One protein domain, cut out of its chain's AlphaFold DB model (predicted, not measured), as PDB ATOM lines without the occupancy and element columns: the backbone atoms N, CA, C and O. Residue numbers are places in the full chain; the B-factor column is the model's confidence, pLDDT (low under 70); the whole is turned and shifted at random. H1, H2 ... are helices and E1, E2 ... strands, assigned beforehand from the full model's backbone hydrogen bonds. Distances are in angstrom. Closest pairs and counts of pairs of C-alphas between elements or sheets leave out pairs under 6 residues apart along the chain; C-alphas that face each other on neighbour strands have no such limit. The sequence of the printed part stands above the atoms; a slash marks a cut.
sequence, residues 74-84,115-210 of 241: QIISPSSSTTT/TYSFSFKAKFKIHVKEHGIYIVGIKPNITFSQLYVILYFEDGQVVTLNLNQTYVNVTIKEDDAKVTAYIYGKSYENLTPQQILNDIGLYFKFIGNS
ATOM      1  N   GLN A  74     213.508 157.740 169.668       55.97
ATOM      2  CA  GLN A  74     213.724 156.532 170.476       55.97
ATOM      3  C   GLN A  74     215.013 155.813 170.049       55.97
ATOM      4  O   GLN A  74     215.132 155.414 168.890       55.97
ATOM      5  N   ILE A  75     215.955 155.610 170.980       63.75
ATOM      6  CA  ILE A  75     217.191 154.829 170.772       63.75
ATOM      7  C   ILE A  75     216.912 153.361 171.109       63.75
ATOM      8  O   ILE A  75     216.442 153.061 172.202       63.75
ATOM      9  N   ILE A  76     217.181 152.445 170.175       49.59
ATOM     10  CA  ILE A  76     216.696 151.054 170.262       49.59
ATOM     11  C   ILE A  76     217.813 150.052 170.584       49.59
ATOM     12  O   ILE A  76     217.541 149.018 171.186       49.59
ATOM     13  N   SER A  77     219.071 150.324 170.227       54.78
ATOM     14  CA  SER A  77     220.198 149.428 170.549       54.78
ATOM     15  C   SER A  77     221.532 150.167 170.463       54.78
ATOM     16  O   SER A  77     221.961 150.436 169.346       54.78
ATOM     17  N   PRO A  78     222.182 150.530 171.578       52.28
ATOM     18  CA  PRO A  78     223.530 151.084 171.560       52.28
ATOM     19  C   PRO A  78     224.600 149.986 171.661       52.28
ATOM     20  O   PRO A  78     224.471 149.058 172.453       52.28
ATOM     21  N   SER A  79     225.686 150.121 170.904       58.88
ATOM     22  CA  SER A  79     226.932 149.377 171.110       58.88
ATOM     23  C   SER A  79     228.109 150.336 170.968       58.88
ATOM     24  O   SER A  79     228.227 151.012 169.941       58.88
ATOM     25  N   SER A  80     228.961 150.412 171.991       57.25
ATOM     26  CA  SER A  80     230.199 151.190 171.970       57.25
ATOM     27  C   SER A  80     231.407 150.311 172.291       57.25
ATOM     28  O   SER A  80     231.343 149.419 173.134       57.25
ATOM     29  N   SER A  81     232.517 150.546 171.593       57.88
ATOM     30  CA  SER A  81     233.779 149.834 171.822       57.88
ATOM     31  C   SER A  81     234.970 150.761 171.613       57.88
ATOM     32  O   SER A  81     235.039 151.484 170.617       57.88
ATOM     33  N   THR A  82     235.938 150.713 172.520       52.84
ATOM     34  CA  THR A  82     237.169 151.509 172.436       52.84
ATOM     35  C   THR A  82     238.170 150.837 171.498       52.84
ATOM     36  O   THR A  82     238.391 149.631 171.593       52.84
ATOM     37  N   THR A  83     238.798 151.595 170.595       47.03
ATOM     38  CA  THR A  83     239.909 151.089 169.774       47.03
ATOM     39  C   THR A  83     241.160 151.913 170.045       47.03
ATOM     40  O   THR A  83     241.248 153.080 169.663       47.03
ATOM     41  N   THR A  84     242.141 151.283 170.685       47.09
ATOM     42  CA  THR A  84     243.486 151.832 170.873       47.09
ATOM     43  C   THR A  84     244.403 151.229 169.812       47.09
ATOM     44  O   THR A  84     244.625 150.019 169.811       47.09
ATOM     45  N   THR A 115     240.055 156.725 169.885       88.06
ATOM     46  CA  THR A 115     238.730 156.827 169.270       88.06
ATOM     47  C   THR A 115     237.775 155.818 169.885       88.06
ATOM     48  O   THR A 115     238.153 154.693 170.230       88.06
ATOM     49  N   TYR A 116     236.521 156.233 170.015       87.12
ATOM     50  CA  TYR A 116     235.428 155.442 170.554       87.12
ATOM     51  C   TYR A 116     234.487 155.107 169.413       87.12
ATOM     52  O   TYR A 116     233.921 156.002 168.783       87.12
ATOM     53  N   SER A 117     234.352 153.817 169.122       89.44
ATOM     54  CA  SER A 117     233.388 153.355 168.132       89.44
ATOM     55  C   SER A 117     231.998 153.385 168.743       89.44
ATOM     56  O   SER A 117     231.820 152.989 169.896       89.44
ATOM     57  N   PHE A 118     231.017 153.812 167.963       86.12
ATOM     58  CA  PHE A 118     229.613 153.803 168.341       86.12
ATOM     59  C   PHE A 118     228.777 153.208 167.215       86.12
ATOM     60  O   PHE A 118     229.091 153.360 166.033       86.12
ATOM     61  N   SER A 119     227.685 152.552 167.587       89.62
ATOM     62  CA  SER A 119     226.604 152.204 166.675       89.62
ATOM     63  C   SER A 119     225.277 152.201 167.420       89.62
ATOM     64  O   SER A 119     225.201 151.711 168.549       89.62
ATOM     65  N   PHE A 120     224.240 152.772 166.817       86.00
ATOM     66  CA  PHE A 120     222.892 152.690 167.350       86.00
ATOM     67  C   PHE A 120     221.810 152.903 166.300       86.00
ATOM     68  O   PHE A 120     222.028 153.460 165.223       86.00
ATOM     69  N   LYS A 121     220.607 152.451 166.652       89.94
ATOM     70  CA  LYS A 121     219.382 152.651 165.881       89.94
ATOM     71  C   LYS A 121     218.504 153.697 166.557       89.94
ATOM     72  O   LYS A 121     218.220 153.558 167.748       89.94
ATOM     73  N   ALA A 122     218.040 154.684 165.798       88.38
ATOM     74  CA  ALA A 122     217.078 155.687 166.240       88.38
ATOM     75  C   ALA A 122     215.828 155.671 165.349       88.38
ATOM     76  O   ALA A 122     215.921 155.456 164.142       88.38
ATOM     77  N   LYS A 123     214.652 155.898 165.934       90.19
ATOM     78  CA  LYS A 123     213.405 156.134 165.191       90.19
ATOM     79  C   LYS A 123     212.860 157.506 165.535       90.19
ATOM     80  O   LYS A 123     212.863 157.866 166.710       90.19
ATOM     81  N   PHE A 124     212.391 158.232 164.529       87.56
ATOM     82  CA  PHE A 124     211.738 159.527 164.694       87.56
ATOM     83  C   PHE A 124     210.706 159.763 163.590       87.56
ATOM     84  O   PHE A 124     210.690 159.076 162.566       87.56
ATOM     85  N   LYS A 125     209.824 160.733 163.826       87.88
ATOM     86  CA  LYS A 125     208.844 161.218 162.853       87.88
ATOM     87  C   LYS A 125     209.250 162.600 162.369       87.88
ATOM     88  O   LYS A 125     209.642 163.438 163.181       87.88
ATOM     89  N   ILE A 126     209.149 162.818 161.068       86.44
ATOM     90  CA  ILE A 126     209.370 164.110 160.430       86.44
ATOM     91  C   ILE A 126     208.006 164.635 160.025       86.44
ATOM     92  O   ILE A 126     207.319 164.004 159.229       86.44
ATOM     93  N   HIS A 127     207.650 165.794 160.564       86.69
ATOM     94  CA  HIS A 127     206.470 166.519 160.131       86.69
ATOM     95  C   HIS A 127     206.879 167.518 159.044       86.69
ATOM     96  O   HIS A 127     207.655 168.443 159.316       86.69
ATOM     97  N   VAL A 128     206.408 167.315 157.815       82.56
ATOM     98  CA  VAL A 128     206.670 168.210 156.682       82.56
ATOM     99  C   VAL A 128     205.459 169.093 156.412       82.56
ATOM    100  O   VAL A 128     204.319 168.662 156.505       82.56
ATOM    101  N   LYS A 129     205.717 170.363 156.087       82.50
ATOM    102  CA  LYS A 129     204.657 171.328 155.753       82.50
ATOM    103  C   LYS A 129     204.200 171.229 154.300       82.50
ATOM    104  O   LYS A 129     203.070 171.586 153.998       82.50
ATOM    105  N   GLU A 130     205.103 170.830 153.410       83.31
ATOM    106  CA  GLU A 130     204.899 170.814 151.964       83.31
ATOM    107  C   GLU A 130     205.453 169.505 151.404       83.31
ATOM    108  O   GLU A 130     206.495 169.025 151.844       83.31
ATOM    109  N   HIS A 131     204.777 168.905 150.429       88.62
ATOM    110  CA  HIS A 131     205.312 167.730 149.739       88.62
ATOM    111  C   HIS A 131     206.296 168.166 148.662       88.62
ATOM    112  O   HIS A 131     206.126 169.206 148.024       88.62
ATOM    113  N   GLY A 132     207.325 167.360 148.427       87.50
ATOM    114  CA  GLY A 132     208.281 167.632 147.364       87.50
ATOM    115  C   GLY A 132     209.701 167.227 147.707       87.50
ATOM    116  O   GLY A 132     209.943 166.253 148.416       87.50
ATOM    117  N   ILE A 133     210.651 167.960 147.145       88.19
ATOM    118  CA  ILE A 133     212.075 167.670 147.223       88.19
ATOM    119  C   ILE A 133     212.668 168.374 148.442       88.19
ATOM    120  O   ILE A 133     212.587 169.596 148.591       88.19
ATOM    121  N   TYR A 134     213.321 167.586 149.286       90.81
ATOM    122  CA  TYR A 134     214.032 168.007 150.481       90.81
ATOM    123  C   TYR A 134     215.520 167.666 150.372       90.81
ATOM    124  O   TYR A 134     215.878 166.573 149.944       90.81
ATOM    125  N   ILE A 135     216.394 168.568 150.823       91.62
ATOM    126  CA  ILE A 135     217.769 168.218 151.197       91.62
ATOM    127  C   ILE A 135     217.693 167.549 152.553       91.62
ATOM    128  O   ILE A 135     217.253 168.172 153.518       91.62
ATOM    129  N   VAL A 136     218.179 166.323 152.635       93.06
ATOM    130  CA  VAL A 136     218.447 165.639 153.895       93.06
ATOM    131  C   VAL A 136     219.944 165.629 154.088       93.06
ATOM    132  O   VAL A 136     220.674 165.156 153.218       93.06
ATOM    133  N   GLY A 137     220.416 166.174 155.201       93.12
ATOM    134  CA  GLY A 137     221.845 166.300 155.423       93.12
ATOM    135  C   GLY A 137     222.249 166.266 156.881       93.12
ATOM    136  O   GLY A 137     221.432 166.408 157.785       93.12
ATOM    137  N   ILE A 138     223.543 166.076 157.088       94.44
ATOM    138  CA  ILE A 138     224.220 166.164 158.374       94.44
ATOM    139  C   ILE A 138     225.117 167.397 158.373       94.44
ATOM    140  O   ILE A 138     225.779 167.715 157.381       94.44
ATOM    141  N   LYS A 139     225.147 168.099 159.498       95.25
ATOM    142  CA  LYS A 139     226.090 169.181 159.760       95.25
ATOM    143  C   LYS A 139     226.695 168.937 161.141       95.25
ATOM    144  O   LYS A 139     226.167 169.461 162.119       95.25
ATOM    145  N   PRO A 140     227.765 168.127 161.223       93.69
ATOM    146  CA  PRO A 140     228.362 167.782 162.499       93.69
ATOM    147  C   PRO A 140     228.789 169.021 163.294       93.69
ATOM    148  O   PRO A 140     229.494 169.882 162.769       93.69
ATOM    149  N   ASN A 141     228.378 169.095 164.557       91.88
ATOM    150  CA  ASN A 141     228.777 170.148 165.497       91.88
ATOM    151  C   ASN A 141     230.149 169.870 166.130       91.88
ATOM    152  O   ASN A 141     230.765 170.771 166.694       91.88
ATOM    153  N   ILE A 142     230.626 168.629 166.017       90.69
ATOM    154  CA  ILE A 142     231.932 168.174 166.493       90.69
ATOM    155  C   ILE A 142     232.693 167.460 165.375       90.69
ATOM    156  O   ILE A 142     232.121 167.033 164.367       90.69
ATOM    157  N   THR A 143     233.986 167.245 165.597       92.06
ATOM    158  CA  THR A 143     234.820 166.455 164.691       92.06
ATOM    159  C   THR A 143     234.684 164.965 164.997       92.06
ATOM    160  O   THR A 143     235.243 164.456 165.970       92.06
ATOM    161  N   PHE A 144     233.993 164.237 164.125       92.50
ATOM    162  CA  PHE A 144     234.033 162.776 164.108       92.50
ATOM    163  C   PHE A 144     235.263 162.287 163.334       92.50
ATOM    164  O   PHE A 144     235.641 162.867 162.320       92.50
ATOM    165  N   SER A 145     235.873 161.191 163.786       91.31
ATOM    166  CA  SER A 145     236.906 160.489 163.012       91.31
ATOM    167  C   SER A 145     236.273 159.718 161.849       91.31
ATOM    168  O   SER A 145     236.800 159.699 160.740       91.31
ATOM    169  N   GLN A 146     235.117 159.096 162.100       91.81
ATOM    170  CA  GLN A 146     234.303 158.397 161.107       91.81
ATOM    171  C   GLN A 146     232.829 158.596 161.457       91.81
ATOM    172  O   GLN A 146     232.469 158.540 162.631       91.81
ATOM    173  N   LEU A 147     231.969 158.797 160.462       93.50
ATOM    174  CA  LEU A 147     230.527 158.908 160.668       93.50
ATOM    175  C   LEU A 147     229.792 158.386 159.439       93.50
ATOM    176  O   LEU A 147     230.065 158.824 158.322       93.50
ATOM    177  N   TYR A 148     228.844 157.489 159.680       93.56
ATOM    178  CA  TYR A 148     227.907 156.960 158.706       93.56
ATOM    179  C   TYR A 148     226.499 157.024 159.291       93.56
ATOM    180  O   TYR A 148     226.253 156.591 160.421       93.56
ATOM    181  N   VAL A 149     225.572 157.569 158.511       94.31
ATOM    182  CA  VAL A 149     224.159 157.694 158.860       94.31
ATOM    183  C   VAL A 149     223.347 157.134 157.704       94.31
ATOM    184  O   VAL A 149     223.441 157.629 156.585       94.31
ATOM    185  N   ILE A 150     222.559 156.099 157.975       92.75
ATOM    186  CA  ILE A 150     221.660 155.481 157.000       92.75
ATOM    187  C   ILE A 150     220.230 155.713 157.469       92.75
ATOM    188  O   ILE A 150     219.861 155.265 158.553       92.75
ATOM    189  N   LEU A 151     219.429 156.403 156.668       93.88
ATOM    190  CA  LEU A 151     218.025 156.686 156.943       93.88
ATOM    191  C   LEU A 151     217.157 155.808 156.046       93.88
ATOM    192  O   LEU A 151     217.294 155.854 154.827       93.88
ATOM    193  N   TYR A 152     216.261 155.042 156.655       91.94
ATOM    194  CA  TYR A 152     215.228 154.270 155.974       91.94
ATOM    195  C   TYR A 152     213.879 154.954 156.175       91.94
ATOM    196  O   TYR A 152     213.427 155.094 157.319       91.94
ATOM    197  N   PHE A 153     213.261 155.359 155.075       90.06
ATOM    198  CA  PHE A 153     211.904 155.891 155.024       90.06
ATOM    199  C   PHE A 153     210.906 154.733 154.849       90.06
ATOM    200  O   PHE A 153     211.263 153.677 154.321       90.06
ATOM    201  N   GLU A 154     209.663 154.889 155.322       84.81
ATOM    202  CA  GLU A 154     208.635 153.834 155.193       84.81
ATOM    203  C   GLU A 154     208.233 153.551 153.735       84.81
ATOM    204  O   GLU A 154     207.823 152.433 153.430       84.81
ATOM    205  N   ASP A 155     208.442 154.504 152.824       81.69
ATOM    206  CA  ASP A 155     208.221 154.346 151.379       81.69
ATOM    207  C   ASP A 155     209.314 153.518 150.668       81.69
ATOM    208  O   ASP A 155     209.264 153.318 149.453       81.69
ATOM    209  N   GLY A 156     210.304 153.024 151.420       81.56
ATOM    210  CA  GLY A 156     211.425 152.239 150.915       81.56
ATOM    211  C   GLY A 156     212.615 153.074 150.440       81.56
ATOM    212  O   GLY A 156     213.637 152.494 150.063       81.56
ATOM    213  N   GLN A 157     212.540 154.409 150.475       85.44
ATOM    214  CA  GLN A 157     213.682 155.260 150.156       85.44
ATOM    215  C   GLN A 157     214.784 155.104 151.214       85.44
ATOM    216  O   GLN A 157     214.530 155.053 152.421       85.44
ATOM    217  N   VAL A 158     216.036 155.029 150.753       88.69
ATOM    218  CA  VAL A 158     217.220 154.896 151.611       88.69
ATOM    219  C   VAL A 158     218.179 156.041 151.335       88.69
ATOM    220  O   VAL A 158     218.542 156.298 150.188       88.69
ATOM    221  N   VAL A 159     218.615 156.715 152.395       89.31
ATOM    222  CA  VAL A 159     219.578 157.816 152.325       89.31
ATOM    223  C   VAL A 159     220.815 157.446 153.109       89.31
ATOM    224  O   VAL A 159     220.724 157.113 154.288       89.31
ATOM    225  N   THR A 160     221.974 157.567 152.473       90.56
ATOM    226  CA  THR A 160     223.271 157.325 153.106       90.56
ATOM    227  C   THR A 160     224.056 158.626 153.156       90.56
ATOM    228  O   THR A 160     224.300 159.248 152.123       90.56
ATOM    229  N   LEU A 161     224.464 159.019 154.358       90.25
ATOM    230  CA  LEU A 161     225.253 160.216 154.631       90.25
ATOM    231  C   LEU A 161     226.536 159.821 155.360       90.25
ATOM    232  O   LEU A 161     226.547 158.910 156.191       90.25
ATOM    233  N   ASN A 162     227.626 160.510 155.055       91.81
ATOM    234  CA  ASN A 162     228.909 160.364 155.735       91.81
ATOM    235  C   ASN A 162     229.691 161.686 155.678       91.81
ATOM    236  O   ASN A 162     229.207 162.681 155.139       91.81
ATOM    237  N   LEU A 163     230.906 161.712 156.227       88.88
ATOM    238  CA  LEU A 163     231.729 162.930 156.266       88.88
ATOM    239  C   LEU A 163     232.129 163.464 154.875       88.88
ATOM    240  O   LEU A 163     232.434 164.646 154.750       88.88
ATOM    241  N   ASN A 164     232.086 162.632 153.832       88.12
ATOM    242  CA  ASN A 164     232.399 163.016 152.452       88.12
ATOM    243  C   ASN A 164     231.136 163.382 151.654       88.12
ATOM    244  O   ASN A 164     231.194 164.200 150.736       88.12
ATOM    245  N   GLN A 165     230.000 162.775 151.993       88.62
ATOM    246  CA  GLN A 165     228.692 162.996 151.387       88.62
ATOM    247  C   GLN A 165     227.704 163.381 152.486       88.62
ATOM    248  O   GLN A 165     227.022 162.539 153.070       88.62
ATOM    249  N   THR A 166     227.662 164.675 152.790       92.62
ATOM    250  CA  THR A 166     226.931 165.197 153.948       92.62
ATOM    251  C   THR A 166     225.470 165.508 153.662       92.62
ATOM    252  O   THR A 166     224.737 165.804 154.598       92.62
ATOM    253  N   TYR A 167     225.015 165.447 152.410       93.19
ATOM    254  CA  TYR A 167     223.615 165.670 152.068       93.19
ATOM    255  C   TYR A 167     223.187 164.912 150.805       93.19
ATOM    256  O   TYR A 167     224.020 164.572 149.963       93.19
ATOM    257  N   VAL A 168     221.881 164.668 150.678       87.06
ATOM    258  CA  VAL A 168     221.214 164.024 149.534       87.06
ATOM    259  C   VAL A 168     219.823 164.639 149.344       87.06
ATOM    260  O   VAL A 168     219.181 165.036 150.316       87.06
ATOM    261  N   ASN A 169     219.346 164.700 148.099       89.69
ATOM    262  CA  ASN A 169     217.977 165.110 147.790       89.69
ATOM    263  C   ASN A 169     217.018 163.916 147.888       89.69
ATOM    264  O   ASN A 169     217.292 162.841 147.360       89.69
ATOM    265  N   VAL A 170     215.882 164.127 148.538       88.69
ATOM    266  CA  VAL A 170     214.883 163.117 148.912       88.69
ATOM    267  C   VAL A 170     213.520 163.669 148.544       88.69
ATOM    268  O   VAL A 170     213.271 164.855 148.735       88.69
ATOM    269  N   THR A 171     212.639 162.833 148.008       89.75
ATOM    270  CA  THR A 171     211.260 163.256 147.737       89.75
ATOM    271  C   THR A 171     210.376 162.766 148.867       89.75
ATOM    272  O   THR A 171     210.204 161.564 149.015       89.75
ATOM    273  N   ILE A 172     209.808 163.688 149.641       88.00
ATOM    274  CA  ILE A 172     208.897 163.372 150.742       88.00
ATOM    275  C   ILE A 172     207.467 163.635 150.273       88.00
ATOM    276  O   ILE A 172     207.145 164.741 149.831       88.00
ATOM    277  N   LYS A 173     206.630 162.597 150.343       87.00
ATOM    278  CA  LYS A 173     205.236 162.605 149.866       87.00
ATOM    279  C   LYS A 173     204.199 162.588 150.991       87.00
ATOM    280  O   LYS A 173     203.027 162.817 150.729       87.00
ATOM    281  N   GLU A 174     204.617 162.256 152.205       84.88
ATOM    282  CA  GLU A 174     203.740 162.107 153.366       84.88
ATOM    283  C   GLU A 174     203.950 163.274 154.325       84.88
ATOM    284  O   GLU A 174     205.094 163.663 154.546       84.88
ATOM    285  N   ASP A 175     202.871 163.781 154.933       83.81
ATOM    286  CA  ASP A 175     202.935 164.847 155.947       83.81
ATOM    287  C   ASP A 175     203.727 164.420 157.193       83.81
ATOM    288  O   ASP A 175     204.462 165.216 157.774       83.81
ATOM    289  N   ASP A 176     203.605 163.146 157.580       86.88
ATOM    290  CA  ASP A 176     204.239 162.554 158.760       86.88
ATOM    291  C   ASP A 176     205.112 161.351 158.377       86.88
ATOM    292  O   ASP A 176     204.794 160.193 158.667       86.88
ATOM    293  N   ALA A 177     206.256 161.622 157.756       86.19
ATOM    294  CA  ALA A 177     207.191 160.582 157.350       86.19
ATOM    295  C   ALA A 177     207.912 159.980 158.569       86.19
ATOM    296  O   ALA A 177     208.643 160.664 159.298       86.19
ATOM    297  N   LYS A 178     207.759 158.673 158.797       90.12
ATOM    298  CA  LYS A 178     208.560 157.960 159.805       90.12
ATOM    299  C   LYS A 178     209.890 157.528 159.207       90.12
ATOM    300  O   LYS A 178     209.950 156.958 158.119       90.12
ATOM    301  N   VAL A 179     210.952 157.736 159.978       91.25
ATOM    302  CA  VAL A 179     212.313 157.412 159.565       91.25
ATOM    303  C   VAL A 179     213.005 156.572 160.624       91.25
ATOM    304  O   VAL A 179     212.964 156.856 161.825       91.25
ATOM    305  N   THR A 180     213.661 155.514 160.161       92.56
ATOM    306  CA  THR A 180     214.566 154.694 160.961       92.56
ATOM    307  C   THR A 180     216.003 155.016 160.575       92.56
ATOM    308  O   THR A 180     216.428 154.718 159.463       92.56
ATOM    309  N   ALA A 181     216.767 155.584 161.503       93.25
ATOM    310  CA  ALA A 181     218.180 155.880 161.329       93.25
ATOM    311  C   ALA A 181     219.063 154.782 161.937       93.25
ATOM    312  O   ALA A 181     218.880 154.399 163.094       93.25
ATOM    313  N   TYR A 182     220.055 154.321 161.181       91.81
ATOM    314  CA  TYR A 182     221.187 153.541 161.672       91.81
ATOM    315  C   TYR A 182     222.426 154.424 161.626       91.81
ATOM    316  O   TYR A 182     222.808 154.921 160.568       91.81
ATOM    317  N   ILE A 183     223.025 154.643 162.787       93.81
ATOM    318  CA  ILE A 183     224.128 155.577 162.978       93.81
ATOM    319  C   ILE A 183     225.306 154.781 163.503       93.81
ATOM    320  O   ILE A 183     225.164 154.070 164.495       93.81
ATOM    321  N   TYR A 184     226.460 154.894 162.860       91.56
ATOM    322  CA  TYR A 184     227.687 154.264 163.333       91.56
ATOM    323  C   TYR A 184     228.921 155.063 162.924       91.56
ATOM    324  O   TYR A 184     228.911 155.806 161.944       91.56
ATOM    325  N   GLY A 185     229.997 154.935 163.690       90.12
ATOM    326  CA  GLY A 185     231.189 155.737 163.463       90.12
ATOM    327  C   GLY A 185     232.184 155.680 164.607       90.12
ATOM    328  O   GLY A 185     232.144 154.775 165.442       90.12
ATOM    329  N   LYS A 186     233.092 156.656 164.611       87.50
ATOM    330  CA  LYS A 186     234.143 156.844 165.607       87.50
ATOM    331  C   LYS A 186     234.250 158.313 165.998       87.50
ATOM    332  O   LYS A 186     234.390 159.175 165.127       87.50
ATOM    333  N   SER A 187     234.249 158.595 167.294       91.31
ATOM    334  CA  SER A 187     234.480 159.927 167.872       91.31
ATOM    335  C   SER A 187     235.766 159.944 168.697       91.31
ATOM    336  O   SER A 187     236.217 158.907 169.178       91.31
ATOM    337  N   TYR A 188     236.367 161.122 168.867       89.38
ATOM    338  CA  TYR A 188     237.522 161.299 169.759       89.38
ATOM    339  C   TYR A 188     237.125 161.347 171.244       89.38
ATOM    340  O   TYR A 188     237.965 161.203 172.128       89.38
ATOM    341  N   GLU A 189     235.828 161.497 171.511       88.19
ATOM    342  CA  GLU A 189     235.237 161.525 172.843       88.19
ATOM    343  C   GLU A 189     234.256 160.365 173.016       88.19
ATOM    344  O   GLU A 189     233.652 159.896 172.047       88.19
ATOM    345  N   ASN A 190     234.094 159.896 174.252       88.38
ATOM    346  CA  ASN A 190     233.114 158.869 174.575       88.38
ATOM    347  C   ASN A 190     231.737 159.520 174.766       88.38
ATOM    348  O   ASN A 190     231.430 160.028 175.844       88.38
ATOM    349  N   LEU A 191     230.941 159.535 173.698       86.69
ATOM    350  CA  LEU A 191     229.652 160.219 173.641       86.69
ATOM    351  C   LEU A 191     228.492 159.235 173.803       86.69
ATOM    352  O   LEU A 191     228.514 158.114 173.290       86.69
ATOM    353  N   THR A 192     227.437 159.678 174.478       89.56
ATOM    354  CA  THR A 192     226.171 158.938 174.548       89.56
ATOM    355  C   THR A 192     225.421 159.003 173.210       89.56
ATOM    356  O   THR A 192     225.590 159.960 172.451       89.56
ATOM    357  N   PRO A 193     224.526 158.046 172.904       87.19
ATOM    358  CA  PRO A 193     223.739 158.092 171.670       87.19
ATOM    359  C   PRO A 193     222.890 159.365 171.505       87.19
ATOM    360  O   PRO A 193     222.739 159.839 170.381       87.19
ATOM    361  N   GLN A 194     222.360 159.948 172.595       87.94
ATOM    362  CA  GLN A 194     221.642 161.230 172.514       87.94
ATOM    363  C   GLN A 194     222.569 162.378 172.103       87.94
ATOM    364  O   GLN A 194     222.195 163.174 171.243       87.94
ATOM    365  N   GLN A 195     223.771 162.448 172.689       90.94
ATOM    366  CA  GLN A 195     224.775 163.449 172.318       90.94
ATOM    367  C   GLN A 195     225.170 163.289 170.854       90.94
ATOM    368  O   GLN A 195     225.054 164.242 170.096       90.94
ATOM    369  N   ILE A 196     225.494 162.065 170.419       92.00
ATOM    370  CA  ILE A 196     225.848 161.792 169.019       92.00
ATOM    371  C   ILE A 196     224.729 162.242 168.076       92.00
ATOM    372  O   ILE A 196     225.009 162.871 167.062       92.00
ATOM    373  N   LEU A 197     223.463 161.956 168.389       91.69
ATOM    374  CA  LEU A 197     222.360 162.359 167.520       91.69
ATOM    375  C   LEU A 197     222.218 163.885 167.408       91.69
ATOM    376  O   LEU A 197     221.972 164.391 166.314       91.69
ATOM    377  N   ASN A 198     222.398 164.608 168.514       92.06
ATOM    378  CA  ASN A 198     222.424 166.069 168.513       92.06
ATOM    379  C   ASN A 198     223.637 166.612 167.736       92.06
ATOM    380  O   ASN A 198     223.515 167.542 166.940       92.06
ATOM    381  N   ASP A 199     224.797 165.987 167.919       93.81
ATOM    382  CA  ASP A 199     226.072 166.429 167.363       93.81
ATOM    383  C   ASP A 199     226.235 166.086 165.883       93.81
ATOM    384  O   ASP A 199     227.019 166.738 165.203       93.81
ATOM    385  N   ILE A 200     225.489 165.115 165.353       94.50
ATOM    386  CA  ILE A 200     225.396 164.850 163.908       94.50
ATOM    387  C   ILE A 200     224.768 166.040 163.168       94.50
ATOM    388  O   ILE A 200     225.074 166.263 161.993       94.50
ATOM    389  N   GLY A 201     223.887 166.795 163.836       92.81
ATOM    390  CA  GLY A 201     223.192 167.934 163.243       92.81
ATOM    391  C   GLY A 201     222.367 167.533 162.019       92.81
ATOM    392  O   GLY A 201     222.515 168.134 160.956       92.81
ATOM    393  N   LEU A 202     221.551 166.478 162.142       93.12
ATOM    394  CA  LEU A 202     220.656 166.037 161.072       93.12
ATOM    395  C   LEU A 202     219.613 167.127 160.774       93.12
ATOM    396  O   LEU A 202     218.938 167.609 161.683       93.12
ATOM    397  N   TYR A 203     219.453 167.492 159.505       92.12
ATOM    398  CA  TYR A 203     218.500 168.507 159.062       92.12
ATOM    399  C   TYR A 203     217.772 168.093 157.782       92.12
ATOM    400  O   TYR A 203     218.283 167.322 156.968       92.12
ATOM    401  N   PHE A 204     216.580 168.664 157.598       90.94
ATOM    402  CA  PHE A 204     215.762 168.535 156.395       90.94
ATOM    403  C   PHE A 204     215.409 169.939 155.902       90.94
ATOM    404  O   PHE A 204     214.932 170.777 156.668       90.94
ATOM    405  N   LYS A 205     215.658 170.229 154.627       89.56
ATOM    406  CA  LYS A 205     215.391 171.546 154.042       89.56
ATOM    407  C   LYS A 205     214.604 171.402 152.751       89.56
ATOM    408  O   LYS A 205     215.102 170.807 151.805       89.56
ATOM    409  N   PHE A 206     213.415 171.991 152.700       88.69
ATOM    410  CA  PHE A 206     212.610 172.029 151.481       88.69
ATOM    411  C   PHE A 206     213.323 172.818 150.374       88.69
ATOM    412  O   PHE A 206     213.891 173.883 150.634       88.69
ATOM    413  N   ILE A 207     213.311 172.281 149.154       88.50
ATOM    414  CA  ILE A 207     213.931 172.891 147.968       88.50
ATOM    415  C   ILE A 207     212.877 173.281 146.937       88.50
ATOM    416  O   ILE A 207     213.041 174.282 146.244       88.50
ATOM    417  N   GLY A 208     211.807 172.500 146.816       83.50
ATOM    418  CA  GLY A 208     210.761 172.763 145.840       83.50
ATOM    419  C   GLY A 208     209.847 171.572 145.632       83.50
ATOM    420  O   GLY A 208     210.090 170.476 146.135       83.50
ATOM    421  N   ASN A 209     208.780 171.794 144.874       83.44
ATOM    422  CA  ASN A 209     207.773 170.774 144.643       83.44
ATOM    423  C   ASN A 209     208.314 169.642 143.749       83.44
ATOM    424  O   ASN A 209     209.100 169.883 142.831       83.44
ATOM    425  N   SER A 210     207.879 168.409 144.003       66.31
ATOM    426  CA  SER A 210     208.156 167.288 143.104       66.31
ATOM    427  C   SER A 210     207.170 167.382 141.944       66.31
ATOM    428  O   SER A 210     206.007 167.004 142.072       66.31
TER     429      SER A 210
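This is residues 74 to 84 and 115 to 210 of the 241 residues of an uncharacterized protein of Sulfolobus islandicus (strain HVE10/4) (UniProt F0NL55). Two strongly twisted antiparallel sheets lie partly face to face as an elongated sandwich, a long one of five strands, E1 E2 E7 E4 E5, and a smaller one of three, E6 E3 E8, and the short helix H1 packs on the larger sheet. The edge strands E5 and E6 come close along one side of the sandwich, while E1, at the other edge of the larger sheet, is far from the smaller sheet. The printed part has 107 residues, with one named helix and eight named strands in the order E1 E2 E3 E4 E5 E6 E7 H1 E8, and its class is mostly strand. It is compact, with a radius of gyration of the C-alphas of 14.2 A, and the C-alphas span 48 by 26 by 19 A.

E1 is residues 74 to 83, 26.8 A from first to last C-alpha; C-alpha 74 is at (213.724, 156.532, 170.476), and the strand bends by 56 degrees at residue 77. E2, residues 115 to 127, is the longest strand by residues, 34.9 A, and bends by 57 degrees at residue 123. E3 is residues 132 to 138, 19.4 A, and E4 is residues 144 to 153, 24.9 A, with C-alpha 144 at (234.033, 162.776, 164.108). E5 is residues 158 to 162, and E6 is residues 167 to 172. E7, residues 176 to 187, measures 31.7 A and bends by 54 degrees at residue 184. H1 is residues 193 to 200, and E8 is residues 202 to 208, ending with C-alpha 208 at (210.761, 172.763, 145.840).

In the larger sheet, E1 and E2 are antiparallel at 164 degrees, with N 76 and O 121 2.9 A apart, within hydrogen-bond range. E2 and E7 are antiparallel at 169 degrees, with N 120 and O 183 at 2.8 A. E7 and E4 are antiparallel at 160 degrees, with N 150 and O 182 at 2.9 A. E4 and E5 form a hairpin, antiparallel at 170 degrees, with N 151 and O 159 at 2.8 A. In the smaller sheet, E3 is the inner strand: N 134 and O 170 of E6 are 2.8 A apart, and N 135 and O 205 of E8 are also 2.8 A apart. E6 and E3 are antiparallel at 147 degrees, E3 and E8 at 153 degrees. The two sheets make a sandwich, two sheets face to face: the parts that face each other are 9.5 A centre to centre, their best planes are 14 degrees apart, and the strands of the one stand at 23 degrees to those of the other. The closest C-alphas of E5 and E6 are those of Leu 161 and Tyr 167, 6.2 A apart. E1 and E6 are apart. H1 is on the larger sheet and not on the smaller one; its closest C-alpha to E2 is Pro 193, 7.0 A from that of Phe 120. In H1 every O i to N i+4 pair is within hydrogen-bond range.

The two C-alphas farthest apart, those of Thr 84 and Asn 209, are 48.2 A from each other. Residues 85 to 114 are not printed, and C-alphas 84 and 115 are 7.1 A apart across this cut, which falls in the link from E1 to E2. The links that are printed whole are tight. The mean pLDDT of the printed part is 85.7; residues 74 to 84 and residue 210 of this predicted model are under 70.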